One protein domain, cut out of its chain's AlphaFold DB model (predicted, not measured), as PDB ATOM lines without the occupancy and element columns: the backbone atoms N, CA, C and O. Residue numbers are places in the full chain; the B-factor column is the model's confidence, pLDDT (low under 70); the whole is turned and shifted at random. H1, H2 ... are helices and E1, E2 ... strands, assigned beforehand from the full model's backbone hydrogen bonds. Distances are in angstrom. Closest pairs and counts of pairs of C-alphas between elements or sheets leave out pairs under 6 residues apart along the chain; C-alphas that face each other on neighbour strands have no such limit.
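Overview. This is residues 1 to 67 of the 69 residues of the protein "DUF35_N domain-containing protein" of Candidatus Shapirobacteria bacterium GW2011_GWE1_38_92 (UniProt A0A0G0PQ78). A small body is built on a two-strand hairpin, E1 and E2, whose long link, residues 21 to 45, folds into two loops at the end away from H1. At the other end of the body the short helix H2 leads back to H1, and residues 1 to 8 stick out there; from E2 a tail runs away from the body, and its residues 53 to 67 stand free, with helix H3 at its end. The printed part has 67 residues, with three named helices and two named strands in the order H1, H2, E1, E2, H3. The class is mixed, helices and strands, with under half of the residues in named elements, and the sheet, in the order E1 - E2, is antiparallel. The whole is loose, with a radius of gyration of the C-alphas of 15.4 A and spans of 40 by 37 by 23 A.

Along the chain. H1, residues 3 to 8, begins with C-alpha 3 at (156.901, 164.620, 153.841) and is 9.0 A long from first to last C-alpha. H2, residues 10 to 14, measures 6.0 A. E1, residues 17 to 20, is 10.3 A long and starts at C-alpha 17, (152.710, 155.067, 136.950). E2, residues 46 to 49, measures 10.0 A. H3, residues 59 to 67, is the longest helix, 13.3 A, and ends with C-alpha 67 at (131.400, 137.246, 157.252).

Arrangement. E1 and E2 form a hairpin and are antiparallel, with 135 degrees between their directions. C-alphas 17 and 49 face each other at 4.8 A. N 18 and O 48, 2.9 A, and N 48 and O 18, 2.8 A, are within hydrogen-bond range. Residues 19 to 20 of E1 also pair briefly with residues 27 to 28, antiparallel. The closest C-alphas of H2 and E1 are those of Lys 11 and Gln 17, 6.2 A apart. H1 and H2 meet only through their link. H1 is apart from E1, E2 and H3, and H3 is apart from H2 and E1. Every O i to N i+4 pair is within hydrogen-bond range in H1 and H2; in H3 it is 4 of 5.

Size, cuts and confidence. The two C-alphas farthest apart are those of Gly 44 and Arg 67, 41.8 A. Without the stretches that stand free, the body has 44 residues and spans 27 by 18 by 15 A. The printed part has no cut. The link from E1 to E2, 25 residues, is long; the link from E2 to H3, 9 residues, is short. The mean pLDDT of the printed part is 80.4, and residue 1 and residues 54 to 67 are under 70.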
ATOM      1  N   MET A   1     157.594 162.469 160.664       64.19
ATOM      2  CA  MET A   1     157.424 163.461 159.577       64.19
ATOM      3  C   MET A   1     157.355 162.718 158.241       64.19
ATOM      4  O   MET A   1     158.339 162.110 157.853       64.19
ATOM      5  N   GLU A   2     156.198 162.681 157.568       85.62
ATOM      6  CA  GLU A   2     155.977 161.836 156.367       85.62
ATOM      7  C   GLU A   2     156.267 162.530 155.020       85.62
ATOM      8  O   GLU A   2     156.053 161.955 153.951       85.62
ATOM      9  N   ILE A   3     156.735 163.779 155.040       88.12
ATOM     10  CA  ILE A   3     156.901 164.620 153.841       88.12
ATOM     11  C   ILE A   3     157.809 163.961 152.774       88.12
ATOM     12  O   ILE A   3     157.403 163.919 151.609       88.12
ATOM     13  N   PRO A   4     158.960 163.338 153.118       92.50
ATOM     14  CA  PRO A   4     159.806 162.673 152.121       92.50
ATOM     15  C   PRO A   4     159.133 161.472 151.440       92.50
ATOM     16  O   PRO A   4     159.388 161.198 150.269       92.50
ATOM     17  N   ARG A   5     158.243 160.763 152.153       88.62
ATOM     18  CA  ARG A   5     157.480 159.631 151.601       88.62
ATOM     19  C   ARG A   5     156.492 160.113 150.542       88.62
ATOM     20  O   ARG A   5     156.336 159.480 149.502       88.62
ATOM     21  N   HIS A   6     155.841 161.248 150.788       90.19
ATOM     22  CA  HIS A   6     154.932 161.860 149.823       90.19
ATOM     23  C   HIS A   6     155.640 162.263 148.537       90.19
ATOM     24  O   HIS A   6     155.156 161.936 147.457       90.19
ATOM     25  N   TRP A   7     156.818 162.872 148.661       90.44
ATOM     26  CA  TRP A   7     157.635 163.257 147.515       90.44
ATOM     27  C   TRP A   7     158.062 162.066 146.655       90.44
ATOM     28  O   TRP A   7     157.843 162.086 145.445       90.44
ATOM     29  N   ARG A   8     158.596 161.000 147.267       90.50
ATOM     30  CA  ARG A   8     159.039 159.802 146.529       90.50
ATOM     31  C   ARG A   8     157.899 159.104 145.788       90.50
ATOM     32  O   ARG A   8     158.070 158.686 144.652       90.50
ATOM     33  N   LEU A   9     156.719 159.024 146.401       89.75
ATOM     34  CA  LEU A   9     155.572 158.293 145.848       89.75
ATOM     35  C   LEU A   9     154.634 159.169 145.000       89.75
ATOM     36  O   LEU A   9     153.530 158.735 144.666       89.75
ATOM     37  N   ARG A  10     155.022 160.410 144.688       90.38
ATOM     38  CA  ARG A  10     154.178 161.356 143.942       90.38
ATOM     39  C   ARG A  10     153.854 160.841 142.538       90.38
ATOM     40  O   ARG A  10     152.705 160.929 142.116       90.38
ATOM     41  N   LYS A  11     154.851 160.274 141.848       87.19
ATOM     42  CA  LYS A  11     154.713 159.762 140.477       87.19
ATOM     43  C   LYS A  11     153.676 158.638 140.384       87.19
ATOM     44  O   LYS A  11     152.664 158.799 139.713       87.19
ATOM     45  N   GLN A  12     153.854 157.571 141.164       88.06
ATOM     46  CA  GLN A  12     152.930 156.430 141.189       88.06
ATOM     47  C   GLN A  12     151.500 156.797 141.627       88.06
ATOM     48  O   GLN A  12     150.546 156.194 141.155       88.06
ATOM     49  N   ARG A  13     151.318 157.781 142.523       88.75
ATOM     50  CA  ARG A  13     149.984 158.141 143.038       88.75
ATOM     51  C   ARG A  13     149.202 159.062 142.112       88.75
ATOM     52  O   ARG A  13     147.998 158.891 141.991       88.75
ATOM     53  N   TYR A  14     149.857 160.055 141.514       88.44
ATOM     54  CA  TYR A  14     149.163 161.067 140.708       88.44
ATOM     55  C   TYR A  14     149.115 160.727 139.226       88.44
ATOM     56  O   TYR A  14     148.149 161.084 138.564       88.44
ATOM     57  N   PHE A  15     150.127 160.031 138.715       87.06
ATOM     58  CA  PHE A  15     150.183 159.641 137.307       87.06
ATOM     59  C   PHE A  15     149.815 158.175 137.090       87.06
ATOM     60  O   PHE A  15     149.856 157.716 135.954       87.06
ATOM     61  N   LEU A  16     149.473 157.453 138.169       88.12
ATOM     62  CA  LEU A  16     149.191 156.018 138.144       88.12
ATOM     63  C   LEU A  16     150.280 155.269 137.359       88.12
ATOM     64  O   LEU A  16     149.994 154.469 136.481       88.12
ATOM     65  N   GLN A  17     151.540 155.625 137.622       89.25
ATOM     66  CA  GLN A  17     152.710 155.067 136.950       89.25
ATOM     67  C   GLN A  17     153.135 153.778 137.660       89.25
ATOM     68  O   GLN A  17     153.329 153.783 138.881       89.25
ATOM     69  N   GLY A  18     153.284 152.698 136.900       89.44
ATOM     70  CA  GLY A  18     153.898 151.447 137.341       89.44
ATOM     71  C   GLY A  18     154.857 150.919 136.281       89.44
ATOM     72  O   GLY A  18     155.352 151.692 135.463       89.44
ATOM     73  N   GLU A  19     155.119 149.619 136.299       90.56
ATOM     74  CA  GLU A  19     156.129 148.983 135.446       90.56
ATOM     75  C   GLU A  19     155.555 147.740 134.768       90.56
ATOM     76  O   GLU A  19     154.728 147.044 135.356       90.56
ATOM     77  N   ILE A  20     156.001 147.413 133.557       89.44
ATOM     78  CA  ILE A  20     155.724 146.097 132.959       89.44
ATOM     79  C   ILE A  20     156.893 145.156 133.255       89.44
ATOM     80  O   ILE A  20     158.059 145.506 133.066       89.44
ATOM     81  N   CYS A  21     156.566 143.947 133.717       90.06
ATOM     82  CA  CYS A  21     157.548 142.890 133.942       90.06
ATOM     83  C   CYS A  21     158.151 142.406 132.611       90.06
ATOM     84  O   CYS A  21     157.376 141.952 131.771       90.06
ATOM     85  N   PRO A  22     159.485 142.385 132.440       88.50
ATOM     86  CA  PRO A  22     160.111 141.920 131.199       88.50
ATOM     87  C   PRO A  22     159.940 140.410 130.941       88.50
ATOM     88  O   PRO A  22     160.026 139.978 129.799       88.50
ATOM     89  N   ASP A  23     159.697 139.600 131.980       88.38
ATOM     90  CA  ASP A  23     159.603 138.137 131.840       88.38
ATOM     91  C   ASP A  23     158.204 137.635 131.468       88.38
ATOM     92  O   ASP A  23     158.048 136.558 130.897       88.38
ATOM     93  N   CYS A  24     157.156 138.348 131.890       88.94
ATOM     94  CA  CYS A  24     155.777 137.862 131.766       88.94
ATOM     95  C   CYS A  24     154.788 138.907 131.249       88.94
ATOM     96  O   CYS A  24     153.578 138.652 131.304       88.94
ATOM     97  N   ASP A  25     155.299 140.073 130.835       89.06
ATOM     98  CA  ASP A  25     154.563 141.232 130.319       89.06
ATOM     99  C   ASP A  25     153.380 141.666 131.196       89.06
ATOM    100  O   ASP A  25     152.414 142.285 130.751       89.06
ATOM    101  N   PHE A  26     153.432 141.323 132.484       88.56
ATOM    102  CA  PHE A  26     152.371 141.643 133.422       88.56
ATOM    103  C   PHE A  26     152.531 143.088 133.909       88.56
ATOM    104  O   PHE A  26     153.625 143.441 134.363       88.56
ATOM    105  N   PRO A  27     151.467 143.909 133.872       87.81
ATOM    106  CA  PRO A  27     151.513 145.267 134.389       87.81
ATOM    107  C   PRO A  27     151.546 145.243 135.926       87.81
ATOM    108  O   PRO A  27     150.606 144.794 136.585       87.81
ATOM    109  N   ILE A  28     152.616 145.767 136.513       88.62
ATOM    110  CA  ILE A  28     152.873 145.827 137.953       88.62
ATOM    111  C   ILE A  28     152.565 147.220 138.513       88.62
ATOM    112  O   ILE A  28     153.222 148.212 138.195       88.62
ATOM    113  N   PHE A  29     151.608 147.271 139.439       88.75
ATOM    114  CA  PHE A  29     151.305 148.462 140.222       88.75
ATOM    115  C   PHE A  29     151.025 148.080 141.682       88.75
ATOM    116  O   PHE A  29     150.212 147.179 141.915       88.75
ATOM    117  N   PRO A  30     151.638 148.749 142.679       88.12
ATOM    118  CA  PRO A  30     152.719 149.749 142.591       88.12
ATOM    119  C   PRO A  30     154.058 149.176 142.071       88.12
ATOM    120  O   PRO A  30     154.253 147.962 142.182       88.12
ATOM    121  N   PRO A  31     154.982 150.015 141.552       86.12
ATOM    122  CA  PRO A  31     156.316 149.578 141.128       86.12
ATOM    123  C   PRO A  31     157.093 148.976 142.304       86.12
ATOM    124  O   PRO A  31     157.037 149.468 143.437       86.12
ATOM    125  N   ARG A  32     157.758 147.853 142.043       87.62
ATOM    126  CA  ARG A  32     158.378 146.974 143.046       87.62
ATOM    127  C   ARG A  32     159.370 146.056 142.345       87.62
ATOM    128  O   ARG A  32     159.099 145.679 141.216       87.62
ATOM    129  N   ASP A  33     160.413 145.617 143.049       86.50
ATOM    130  CA  ASP A  33     161.513 144.815 142.474       86.50
ATOM    131  C   ASP A  33     161.165 143.338 142.207       86.50
ATOM    132  O   ASP A  33     161.936 142.613 141.588       86.50
ATOM    133  N   ILE A  34     160.024 142.846 142.707       88.00
ATOM    134  CA  ILE A  34     159.627 141.435 142.576       88.00
ATOM    135  C   ILE A  34     158.229 141.347 141.979       88.00
ATOM    136  O   ILE A  34     157.248 141.777 142.595       88.00
ATOM    137  N   CYS A  35     158.093 140.713 140.817       89.56
ATOM    138  CA  CYS A  35     156.803 140.552 140.144       89.56
ATOM    139  C   CYS A  35     155.821 139.669 140.954       89.56
ATOM    140  O   CYS A  35     156.219 138.617 141.456       89.56
ATOM    141  N   PRO A  36     154.523 140.030 141.083       88.81
ATOM    142  CA  PRO A  36     153.552 139.230 141.853       88.81
ATOM    143  C   PRO A  36     153.182 137.924 141.173       88.81
ATOM    144  O   PRO A  36     152.814 136.965 141.844       88.81
ATOM    145  N   ARG A  37     153.271 137.907 139.845       89.75
ATOM    146  CA  ARG A  37     152.870 136.778 139.021       89.75
ATOM    147  C   ARG A  37     153.977 135.730 138.953       89.75
ATOM    148  O   ARG A  37     153.762 134.589 139.338       89.75
ATOM    149  N   CYS A  38     155.160 136.121 138.479       88.50
ATOM    150  CA  CYS A  38     156.261 135.189 138.226       88.50
ATOM    151  C   CYS A  38     157.308 135.138 139.348       88.50
ATOM    152  O   CYS A  38     158.163 134.261 139.306       88.50
ATOM    153  N   LYS A  39     157.266 136.045 140.341       88.00
ATOM    154  CA  LYS A  39     158.246 136.148 141.446       88.00
ATOM    155  C   LYS A  39     159.701 136.374 141.007       88.00
ATOM    156  O   LYS A  39     160.605 136.226 141.823       88.00
ATOM    157  N   HIS A  40     159.919 136.741 139.747       87.62
ATOM    158  CA  HIS A  40     161.226 137.128 139.230       87.62
ATOM    159  C   HIS A  40     161.503 138.609 139.495       87.62
ATOM    160  O   HIS A  40     160.597 139.379 139.842       87.62
ATOM    161  N   ASN A  41     162.780 138.964 139.372       84.12
ATOM    162  CA  ASN A  41     163.265 140.318 139.563       84.12
ATOM    163  C   ASN A  41     162.822 141.212 138.397       84.12
ATOM    164  O   ASN A  41     162.968 140.839 137.239       84.12
ATOM    165  N   THR A  42     162.295 142.390 138.706       78.38
ATOM    166  CA  THR A  42     161.792 143.371 137.734       78.38
ATOM    167  C   THR A  42     162.730 144.563 137.560       78.38
ATOM    168  O   THR A  42     162.351 145.549 136.931       78.38
ATOM    169  N   VAL A  43     163.959 144.490 138.085       77.00
ATOM    170  CA  VAL A  43     165.000 145.505 137.866       77.00
ATOM    171  C   VAL A  43     165.156 145.782 136.366       77.00
ATOM    172  O   VAL A  43     165.514 144.897 135.593       77.00
ATOM    173  N   GLY A  44     164.901 147.031 135.968       73.31
ATOM    174  CA  GLY A  44     164.928 147.462 134.567       73.31
ATOM    175  C   GLY A  44     163.593 147.330 133.825       73.31
ATOM    176  O   GLY A  44     163.589 147.373 132.597       73.31
ATOM    177  N   GLY A  45     162.477 147.173 134.543       76.81
ATOM    178  CA  GLY A  45     161.131 147.228 133.975       76.81
ATOM    179  C   GLY A  45     160.864 148.535 133.221       76.81
ATOM    180  O   GLY A  45     161.431 149.586 133.522       76.81
ATOM    181  N   ILE A  46     160.001 148.460 132.210       80.69
ATOM    182  CA  ILE A  46     159.618 149.625 131.407       80.69
ATOM    183  C   ILE A  46     158.508 150.410 132.110       80.69
ATOM    184  O   ILE A  46     157.548 149.821 132.609       80.69
ATOM    185  N   ASP A  47     158.630 151.740 132.119       84.69
ATOM    186  CA  ASP A  47     157.610 152.643 132.656       84.69
ATOM    187  C   ASP A  47     156.269 152.450 131.928       84.69
ATOM    188  O   ASP A  47     156.199 152.502 130.698       84.69
ATOM    189  N   TYR A  48     155.187 152.280 132.690       86.06
ATOM    190  CA  TYR A  48     153.840 152.090 132.159       86.06
ATOM    191  C   TYR A  48     152.823 153.005 132.842       86.06
ATOM    192  O   TYR A  48     152.714 153.048 134.072       86.06
ATOM    193  N   GLN A  49     152.054 153.741 132.036       84.44
ATOM    194  CA  GLN A  49     150.997 154.631 132.510       84.44
ATOM    195  C   GLN A  49     149.642 153.930 132.425       84.44
ATOM    196  O   GLN A  49     149.165 153.592 131.341       84.44
ATOM    197  N   TYR A  50     148.999 153.743 133.573       81.88
ATOM    198  CA  TYR A  50     147.709 153.074 133.638       81.88
ATOM    199  C   TYR A  50     146.577 154.026 133.254       81.88
ATOM    200  O   TYR A  50     146.485 155.152 133.743       81.88
ATOM    201  N   GLN A  51     145.666 153.535 132.420       80.75
ATOM    202  CA  GLN A  51     144.380 154.171 132.166       80.75
ATOM    203  C   GLN A  51     143.350 153.473 133.050       80.75
ATOM    204  O   GLN A  51     143.074 152.288 132.879       80.75
ATOM    205  N   GLY A  52     142.841 154.179 134.059       72.06
ATOM    206  CA  GLY A  52     141.843 153.619 134.963       72.06
ATOM    207  C   GLY A  52     140.554 153.302 134.209       72.06
ATOM    208  O   GLY A  52     139.900 154.210 133.703       72.06
ATOM    209  N   GLN A  53     140.179 152.025 134.157       73.69
ATOM    210  CA  GLN A  53     138.832 151.602 133.788       73.69
ATOM    211  C   GLN A  53     138.079 151.208 135.065       73.69
ATOM    212  O   GLN A  53     138.639 150.486 135.895       73.69
ATOM    213  N   PRO A  54     136.838 151.681 135.265       59.78
ATOM    214  CA  PRO A  54     136.038 151.265 136.405       59.78
ATOM    215  C   PRO A  54     135.674 149.785 136.246       59.78
ATOM    216  O   PRO A  54     134.971 149.408 135.312       59.78
ATOM    217  N   VAL A  55     136.148 148.949 137.165       68.06
ATOM    218  CA  VAL A  55     135.652 147.582 137.337       68.06
ATOM    219  C   VAL A  55     134.520 147.618 138.357       68.06
ATOM    220  O   VAL A  55     134.701 148.093 139.478       68.06
ATOM    221  N   ALA A  56     133.332 147.164 137.954       60.06
ATOM    222  CA  ALA A  56     132.233 146.946 138.880       60.06
ATOM    223  C   ALA A  56     132.594 145.750 139.768       60.06
ATOM    224  O   ALA A  56     132.757 144.642 139.267       60.06
ATOM    225  N   MET A  57     132.758 145.982 141.069       55.78
ATOM    226  CA  MET A  57     132.824 144.893 142.042       55.78
ATOM    227  C   MET A  57     131.385 144.481 142.350       55.78
ATOM    228  O   MET A  57     130.578 145.329 142.744       55.78
ATOM    229  N   GLU A  58     131.032 143.216 142.134       61.94
ATOM    230  CA  GLU A  58     129.706 142.723 142.503       61.94
ATOM    231  C   GLU A  58     129.553 142.769 144.033       61.94
ATOM    232  O   GLU A  58     130.456 142.404 144.787       61.94
ATOM    233  N   GLN A  59     128.398 143.238 144.520       60.19
ATOM    234  CA  GLN A  59     128.149 143.483 145.952       60.19
ATOM    235  C   GLN A  59     128.347 142.228 146.827       60.19
ATOM    236  O   GLN A  59     128.672 142.335 148.010       60.19
ATOM    237  N   ASN A  60     128.229 141.045 146.227       58.91
ATOM    238  CA  ASN A  60     128.268 139.745 146.889       58.91
ATOM    239  C   ASN A  60     129.665 139.387 147.440       58.91
ATOM    240  O   ASN A  60     129.767 138.724 148.471       58.91
ATOM    241  N   GLU A  61     130.746 139.870 146.816       58.56
ATOM    242  CA  GLU A  61     132.126 139.579 147.251       58.56
ATOM    243  C   GLU A  61     132.501 140.339 148.536       58.56
ATOM    244  O   GLU A  61     133.315 139.887 149.347       58.56
ATOM    245  N   THR A  62     131.868 141.496 148.753       58.06
ATOM    246  CA  THR A  62     132.133 142.367 149.906       58.06
ATOM    247  C   THR A  62     131.542 141.777 151.188       58.06
ATOM    248  O   THR A  62     132.172 141.820 152.246       58.06
ATOM    249  N   GLU A  63     130.352 141.176 151.101       56.41
ATOM    250  CA  GLU A  63     129.690 140.540 152.244       56.41
ATOM    251  C   GLU A  63     130.380 139.237 152.668       56.41
ATOM    252  O   GLU A  63     130.474 138.949 153.865       56.41
ATOM    253  N   GLU A  64     130.913 138.464 151.717       57.75
ATOM    254  CA  GLU A  64     131.609 137.212 152.024       57.75
ATOM    255  C   GLU A  64     132.936 137.451 152.768       57.75
ATOM    256  O   GLU A  64     133.281 136.702 153.687       57.75
ATOM    257  N   LEU A  65     133.644 138.538 152.440       56.25
ATOM    258  CA  LEU A  65     134.854 138.972 153.149       56.25
ATOM    259  C   LEU A  65     134.564 139.506 154.563       56.25
ATOM    260  O   LEU A  65     135.395 139.329 155.454       56.25
ATOM    261  N   ILE A  66     133.397 140.121 154.795       58.00
ATOM    262  CA  ILE A  66     132.977 140.612 156.122       58.00
ATOM    263  C   ILE A  66     132.522 139.457 157.029       58.00
ATOM    264  O   ILE A  66     132.783 139.491 158.228       58.00
ATOM    265  N   ARG A  67     131.890 138.409 156.479       57.16
ATOM    266  CA  ARG A  67     131.400 137.246 157.252       57.16
ATOM    267  C   ARG A  67     132.482 136.275 157.728       57.16
ATOM    268  O   ARG A  67     132.223 135.498 158.640       57.16
TER     269      ARG A  67